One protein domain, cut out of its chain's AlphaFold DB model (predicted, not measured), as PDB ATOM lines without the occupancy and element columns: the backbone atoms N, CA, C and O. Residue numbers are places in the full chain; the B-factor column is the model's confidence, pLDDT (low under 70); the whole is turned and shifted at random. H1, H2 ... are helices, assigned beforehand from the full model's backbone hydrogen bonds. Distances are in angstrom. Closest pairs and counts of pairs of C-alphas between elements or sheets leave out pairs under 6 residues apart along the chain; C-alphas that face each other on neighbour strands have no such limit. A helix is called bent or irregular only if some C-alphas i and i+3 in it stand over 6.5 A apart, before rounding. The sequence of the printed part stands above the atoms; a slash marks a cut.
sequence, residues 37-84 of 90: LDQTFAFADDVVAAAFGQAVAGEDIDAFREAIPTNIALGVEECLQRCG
ATOM      1  N   LEU A  37     -22.052 -29.169 -47.803       85.31
ATOM      2  CA  LEU A  37     -22.194 -28.188 -46.722       85.31
ATOM      3  C   LEU A  37     -20.906 -27.395 -46.479       85.31
ATOM      4  O   LEU A  37     -20.969 -26.176 -46.400       85.31
ATOM      5  N   ASP A  38     -19.751 -28.058 -46.442       84.81
ATOM      6  CA  ASP A  38     -18.445 -27.396 -46.302       84.81
ATOM      7  C   ASP A  38     -18.223 -26.371 -47.426       84.81
ATOM      8  O   ASP A  38     -17.964 -25.195 -47.179       84.81
ATOM      9  N   GLN A  39     -18.479 -26.775 -48.673       89.25
ATOM     10  CA  GLN A  39     -18.377 -25.888 -49.831       89.25
ATOM     11  C   GLN A  39     -19.390 -24.740 -49.792       89.25
ATOM     12  O   GLN A  39     -19.072 -23.631 -50.211       89.25
ATOM     13  N   THR A  40     -20.601 -24.986 -49.287       89.50
ATOM     14  CA  THR A  40     -21.628 -23.944 -49.148       89.50
ATOM     15  C   THR A  40     -21.203 -22.890 -48.126       89.50
ATOM     16  O   THR A  40     -21.373 -21.703 -48.373       89.50
ATOM     17  N   PHE A  41     -20.611 -23.291 -47.001       88.94
ATOM     18  CA  PHE A  41     -20.203 -22.364 -45.939       88.94
ATOM     19  C   PHE A  41     -18.798 -21.769 -46.134       88.94
ATOM     20  O   PHE A  41     -18.408 -20.871 -45.385       88.94
ATOM     21  N   ALA A  42     -18.070 -22.205 -47.167       89.19
ATOM     22  CA  ALA A  42     -16.825 -21.588 -47.628       89.19
ATOM     23  C   ALA A  42     -17.039 -20.278 -48.416       89.19
ATOM     24  O   ALA A  42     -16.081 -19.542 -48.660       89.19
ATOM     25  N   PHE A  43     -18.274 -19.980 -48.830       91.81
ATOM     26  CA  PHE A  43     -18.613 -18.685 -49.417       91.81
ATOM     27  C   PHE A  43     -18.638 -17.570 -48.360       91.81
ATOM     28  O   PHE A  43     -18.709 -17.824 -47.156       91.81
ATOM     29  N   ALA A  44     -18.587 -16.321 -48.832       92.19
ATOM     30  CA  ALA A  44     -18.745 -15.145 -47.983       92.19
ATOM     31  C   ALA A  44     -20.124 -15.125 -47.301       92.19
ATOM     32  O   ALA A  44     -21.108 -15.627 -47.851       92.19
ATOM     33  N   ASP A  45     -20.197 -14.534 -46.109       90.75
ATOM     34  CA  ASP A  45     -21.388 -14.592 -45.250       90.75
ATOM     35  C   ASP A  45     -22.638 -14.009 -45.914       90.75
ATOM     36  O   ASP A  45     -23.736 -14.529 -45.741       90.75
ATOM     37  N   ASP A  46     -22.491 -12.965 -46.726       90.81
ATOM     38  CA  ASP A  46     -23.591 -12.360 -47.476       90.81
ATOM     39  C   ASP A  46     -24.155 -13.303 -48.551       90.81
ATOM     40  O   ASP A  46     -25.373 -13.384 -48.734       90.81
ATOM     41  N   VAL A  47     -23.285 -14.063 -49.222       91.62
ATOM     42  CA  VAL A  47     -23.661 -15.102 -50.187       91.62
ATOM     43  C   VAL A  47     -24.360 -16.260 -49.481       91.62
ATOM     44  O   VAL A  47     -25.397 -16.722 -49.958       91.62
ATOM     45  N   VAL A  48     -23.838 -16.701 -48.334       90.94
ATOM     46  CA  VAL A  48     -24.457 -17.755 -47.517       90.94
ATOM     47  C   VAL A  48     -25.838 -17.308 -47.031       90.94
ATOM     48  O   VAL A  48     -26.829 -17.994 -47.284       90.94
ATOM     49  N   ALA A  49     -25.943 -16.127 -46.419       89.50
ATOM     50  CA  ALA A  49     -27.212 -15.558 -45.963       89.50
ATOM     51  C   ALA A  49     -28.232 -15.464 -47.107       89.50
ATOM     52  O   ALA A  49     -29.391 -15.856 -46.954       89.50
ATOM     53  N   ALA A  50     -27.801 -14.990 -48.281       90.06
ATOM     54  CA  ALA A  50     -28.653 -14.898 -49.460       90.06
ATOM     55  C   ALA A  50     -29.119 -16.271 -49.962       90.06
ATOM     56  O   ALA A  50     -30.294 -16.415 -50.305       90.06
ATOM     57  N   ALA A  51     -28.248 -17.285 -49.957       89.06
ATOM     58  CA  ALA A  51     -28.590 -18.649 -50.360       89.06
ATOM     59  C   ALA A  51     -29.677 -19.270 -49.465       89.06
ATOM     60  O   ALA A  51     -30.535 -20.003 -49.957       89.06
ATOM     61  N   PHE A  52     -29.696 -18.919 -48.176       88.56
ATOM     62  CA  PHE A  52     -30.739 -19.322 -47.228       88.56
ATOM     63  C   PHE A  52     -31.918 -18.335 -47.150       88.56
ATOM     64  O   PHE A  52     -32.723 -18.404 -46.224       88.56
ATOM     65  N   GLY A  53     -32.054 -17.405 -48.103       85.56
ATOM     66  CA  GLY A  53     -33.180 -16.468 -48.154       85.56
ATOM     67  C   GLY A  53     -33.229 -15.493 -46.977       85.56
ATOM     68  O   GLY A  53     -34.314 -15.081 -46.576       85.56
ATOM     69  N   GLN A  54     -32.067 -15.147 -46.412       85.00
ATOM     70  CA  GLN A  54     -31.921 -14.331 -45.199       85.00
ATOM     71  C   GLN A  54     -32.586 -14.954 -43.957       85.00
ATOM     72  O   GLN A  54     -32.856 -14.261 -42.980       85.00
ATOM     73  N   ALA A  55     -32.863 -16.264 -43.987       81.25
ATOM     74  CA  ALA A  55     -33.438 -16.988 -42.854       81.25
ATOM     75  C   ALA A  55     -32.411 -17.299 -41.754       81.25
ATOM     76  O   ALA A  55     -32.801 -17.637 -40.640       81.25
ATOM     77  N   VAL A  56     -31.118 -17.197 -42.072       77.75
ATOM     78  CA  VAL A  56     -30.004 -17.356 -41.131       77.75
ATOM     79  C   VAL A  56     -29.442 -15.966 -40.868       77.75
ATOM     80  O   VAL A  56     -29.050 -15.278 -41.814       77.75
ATOM     81  N   ALA A  57     -29.442 -15.535 -39.606       79.06
ATOM     82  CA  ALA A  57     -28.826 -14.268 -39.249       79.06
ATOM     83  C   ALA A  57     -27.316 -14.358 -39.501       79.06
ATOM     84  O   ALA A  57     -26.715 -15.410 -39.299       79.06
ATOM     85  N   GLY A  58     -26.688 -13.259 -39.929       76.06
ATOM     86  CA  GLY A  58     -25.242 -13.248 -40.185       76.06
ATOM     87  C   GLY A  58     -24.422 -13.717 -38.976       76.06
ATOM     88  O   GLY A  58     -23.442 -14.429 -39.140       76.06
ATOM     89  N   GLU A  59     -24.889 -13.396 -37.766       79.44
ATOM     90  CA  GLU A  59     -24.297 -13.841 -36.497       79.44
ATOM     91  C   GLU A  59     -24.372 -15.360 -36.256       79.44
ATOM     92  O   GLU A  59     -23.531 -15.898 -35.540       79.44
ATOM     93  N   ASP A  60     -25.316 -16.065 -36.885       84.38
ATOM     94  CA  ASP A  60     -25.455 -17.520 -36.774       84.38
ATOM     95  C   ASP A  60     -24.599 -18.272 -37.807       84.38
ATOM     96  O   ASP A  60     -24.342 -19.466 -37.648       84.38
ATOM     97  N   ILE A  61     -24.145 -17.606 -38.878       84.50
ATOM     98  CA  ILE A  61     -23.396 -18.251 -39.971       84.50
ATOM     99  C   ILE A  61     -22.097 -18.861 -39.455       84.50
ATOM    100  O   ILE A  61     -21.791 -20.006 -39.794       84.50
ATOM    101  N   ASP A  62     -21.373 -18.134 -38.605       85.94
ATOM    102  CA  ASP A  62     -20.153 -18.640 -37.977       85.94
ATOM    103  C   ASP A  62     -20.445 -19.862 -37.098       85.94
ATOM    104  O   ASP A  62     -19.732 -20.861 -37.183       85.94
ATOM    105  N   ALA A  63     -21.552 -19.852 -36.349       86.19
ATOM    106  CA  ALA A  63     -21.956 -20.994 -35.531       86.19
ATOM    107  C   ALA A  63     -22.246 -22.248 -36.379       86.19
ATOM    108  O   ALA A  63     -21.844 -23.354 -36.014       86.19
ATOM    109  N   PHE A  64     -22.906 -22.101 -37.534       83.81
ATOM    110  CA  PHE A  64     -23.135 -23.217 -38.458       83.81
ATOM    111  C   PHE A  64     -21.848 -23.694 -39.130       83.81
ATOM    112  O   PHE A  64     -21.626 -24.900 -39.230       83.81
ATOM    113  N   ARG A  65     -20.993 -22.767 -39.569       85.19
ATOM    114  CA  ARG A  65     -19.700 -23.072 -40.192       85.19
ATOM    115  C   ARG A  65     -18.818 -23.893 -39.255       85.19
ATOM    116  O   ARG A  65     -18.246 -24.892 -39.679       85.19
ATOM    117  N   GLU A  66     -18.762 -23.517 -37.981       84.50
ATOM    118  CA  GLU A  66     -18.034 -24.258 -36.947       84.50
ATOM    119  C   GLU A  66     -18.672 -25.621 -36.618       84.50
ATOM    120  O   GLU A  66     -17.964 -26.558 -36.246       84.50
ATOM    121  N   ALA A  67     -19.995 -25.763 -36.766       82.19
ATOM    122  CA  ALA A  67     -20.717 -27.010 -36.503       82.19
ATOM    123  C   ALA A  67     -20.660 -28.028 -37.659       82.19
ATOM    124  O   ALA A  67     -20.931 -29.215 -37.443       82.19
ATOM    125  N   ILE A  68     -20.336 -27.596 -38.882       80.56
ATOM    126  CA  ILE A  68     -20.231 -28.482 -40.046       80.56
ATOM    127  C   ILE A  68     -18.941 -29.307 -39.944       80.56
ATOM    128  O   ILE A  68     -17.846 -28.753 -39.839       80.56
ATOM    129  N   PRO A  69     -19.027 -30.645 -40.011       70.88
ATOM    130  CA  PRO A  69     -17.840 -31.485 -40.009       70.88
ATOM    131  C   PRO A  69     -16.938 -31.183 -41.212       70.88
ATOM    132  O   PRO A  69     -17.385 -31.205 -42.356       70.88
ATOM    133  N   THR A  70     -15.644 -30.994 -40.954       63.94
ATOM    134  CA  THR A  70     -14.611 -30.679 -41.963       63.94
ATOM    135  C   THR A  70     -14.277 -31.855 -42.895       63.94
ATOM    136  O   THR A  70     -13.448 -31.740 -43.793       63.94
ATOM    137  N   ASN A  71     -14.871 -33.027 -42.667       64.75
ATOM    138  CA  ASN A  71     -14.735 -34.225 -43.496       64.75
ATOM    139  C   ASN A  71     -16.045 -35.035 -43.436       64.75
ATOM    140  O   ASN A  71     -16.916 -34.664 -42.650       64.75
ATOM    141  N   ILE A  72     -16.176 -36.111 -44.240       64.75
ATOM    142  CA  ILE A  72     -17.343 -37.018 -44.327       64.75
ATOM    143  C   ILE A  72     -18.019 -37.090 -42.964       64.75
ATOM    144  O   ILE A  72     -17.476 -37.673 -42.021       64.75
ATOM    145  N   ALA A  73     -19.154 -36.391 -42.879       60.53
ATOM    146  CA  ALA A  73     -19.837 -36.132 -41.632       60.53
ATOM    147  C   ALA A  73     -20.064 -37.466 -40.931       60.53
ATOM    148  O   ALA A  73     -20.681 -38.381 -41.477       60.53
ATOM    149  N   LEU A  74     -19.466 -37.570 -39.748       61.12
ATOM    150  CA  LEU A  74     -19.500 -38.753 -38.912       61.12
ATOM    151  C   LEU A  74     -20.965 -39.209 -38.772       61.12
ATOM    152  O   LEU A  74     -21.824 -38.415 -38.385       61.12
ATOM    153  N   GLY A  75     -21.223 -40.485 -39.079       59.09
ATOM    154  CA  GLY A  75     -22.467 -41.230 -38.844       59.09
ATOM    155  C   GLY A  75     -22.799 -41.325 -37.354       59.09
ATOM    156  O   GLY A  75     -22.752 -42.383 -36.729       59.09
ATOM    157  N   VAL A  76     -23.031 -40.178 -36.725       57.34
ATOM    158  CA  VAL A  76     -23.060 -40.048 -35.266       57.34
ATOM    159  C   VAL A  76     -24.399 -40.508 -34.731       57.34
ATOM    160  O   VAL A  76     -24.437 -41.323 -33.820       57.34
ATOM    161  N   GLU A  77     -25.503 -40.090 -35.338       58.66
ATOM    162  CA  GLU A  77     -26.817 -40.642 -34.994       58.66
ATOM    163  C   GLU A  77     -26.876 -42.163 -35.254       58.66
ATOM    164  O   GLU A  77     -27.420 -42.939 -34.467       58.66
ATOM    165  N   GLU A  78     -26.241 -42.574 -36.346       57.25
ATOM    166  CA  GLU A  78     -26.180 -43.934 -36.881       57.25
ATOM    167  C   GLU A  78     -25.486 -44.907 -35.936       57.25
ATOM    168  O   GLU A  78     -26.001 -45.973 -35.609       57.25
ATOM    169  N   CYS A  79     -24.342 -44.501 -35.405       59.06
ATOM    170  CA  CYS A  79     -23.603 -45.279 -34.431       59.06
ATOM    171  C   CYS A  79     -24.304 -45.313 -33.066       59.06
ATOM    172  O   CYS A  79     -24.363 -46.362 -32.418       59.06
ATOM    173  N   LEU A  80     -24.879 -44.183 -32.640       67.94
ATOM    174  CA  LEU A  80     -25.589 -44.104 -31.364       67.94
ATOM    175  C   LEU A  80     -26.726 -45.129 -31.314       67.94
ATOM    176  O   LEU A  80     -26.914 -45.801 -30.304       67.94
ATOM    177  N   GLN A  81     -27.420 -45.348 -32.426       55.78
ATOM    178  CA  GLN A  81     -28.441 -46.386 -32.496       55.78
ATOM    179  C   GLN A  81     -27.891 -47.792 -32.735       55.78
ATOM    180  O   GLN A  81     -28.368 -48.702 -32.051       55.78
ATOM    181  N   ARG A  82     -26.871 -47.988 -33.595       60.91
ATOM    182  CA  ARG A  82     -26.226 -49.308 -33.808       60.91
ATOM    183  C   ARG A  82     -25.935 -50.046 -32.499       60.91
ATOM    184  O   ARG A  82     -26.013 -51.269 -32.418       60.91
ATOM    185  N   CYS A  83     -25.561 -49.285 -31.481       59.19
ATOM    186  CA  CYS A  83     -25.012 -49.786 -30.231       59.19
ATOM    187  C   CYS A  83     -25.976 -49.651 -29.034       59.19
ATOM    188  O   CYS A  83     -25.604 -50.013 -27.921       59.19
ATOM    189  N   GLY A  84     -27.201 -49.138 -29.234       78.12
ATOM    190  CA  GLY A  84     -28.223 -49.014 -28.181       78.12
ATOM    191  C   GLY A  84     -28.110 -47.782 -27.264       78.12
ATOM    192  O   GLY A  84     -28.363 -47.880 -26.063       78.12
TER     193      GLY A  84
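Overview. This is residues 37 to 84 of the 90 residues of an uncharacterized protein of Fusarium oxysporum f. sp. raphani 54005 (UniProt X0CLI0). Three short helices, H1, H2 and H3, form a small body, their centres making a triangle, and a tail holding a fourth helix, H4, sticks out from it with residues 74 to 84. In the body, H2 packs on the longest helix, H3, about at a right angle to it. The printed part has 48 residues with four named helices, H1, H2, H3 and H4 in that order along the chain, and no named strand; the class is all helix. The whole is loose, with a radius of gyration of the C-alphas of 13.7 A, and spans 41 by 19 by 15 A, the tail making its length.

Along the chain. Look first for H3, residues 58 to 67: find C-alpha 58 at (-25.242, -13.248, -40.185), and from there the helix runs 14.9 A to C-alpha 67 at (-20.717, -27.010, -36.503). H3 is irregular, but only just: the C-alphas of Glu 59 and Asp 62 are 6.51 A apart. Go back along the chain to H2, residues 45 to 51, which is 9.7 A long, and to H1, residues 37 to 41, which is 6.2 A long and begins with C-alpha 37 at (-22.194, -28.188, -46.722). Past H3 you reach H4, residues 76 to 82, 9.9 A long, ending with C-alpha 82 at (-26.226, -49.308, -33.808).

Arrangement. Start again from H3. H2 touches it, and their closest C-alphas, those of Asp 45 and Gly 58, are 6.5 A apart. The lines of H2 and H3 are about perpendicular, at 89 degrees. H1 and H3 only just touch, with 3 pairs of C-alphas within 8 A; the closest are those of Phe 41 and Arg 65, 5.8 A apart. H1 and H2 are close but not clearly touching, and their closest C-alphas, those of Phe 41 and Val 48, are 6.5 A apart. H4 is apart from H1, H2 and H3. In the backbones of H1, H2 and H4 every O i to N i+4 pair is within hydrogen-bond range, while in H3 4 of 6 are.

Size, cuts and confidence. The C-alphas of Asp 46 and Gly 84 are the two farthest apart, at 41.7 A. Without residues 74 to 84, which stand free, the body of 37 residues spans 27 by 15 by 13 A. The printed part has no cut. The link from H1 to H2 is tight, and those from H2 to H3 and from H3 to H4 are short, with 6 and 8 residues. The mean pLDDT of the printed part is 78.2; look at residues 70 to 83 and you find values under 70, with a mean of 60 in H4.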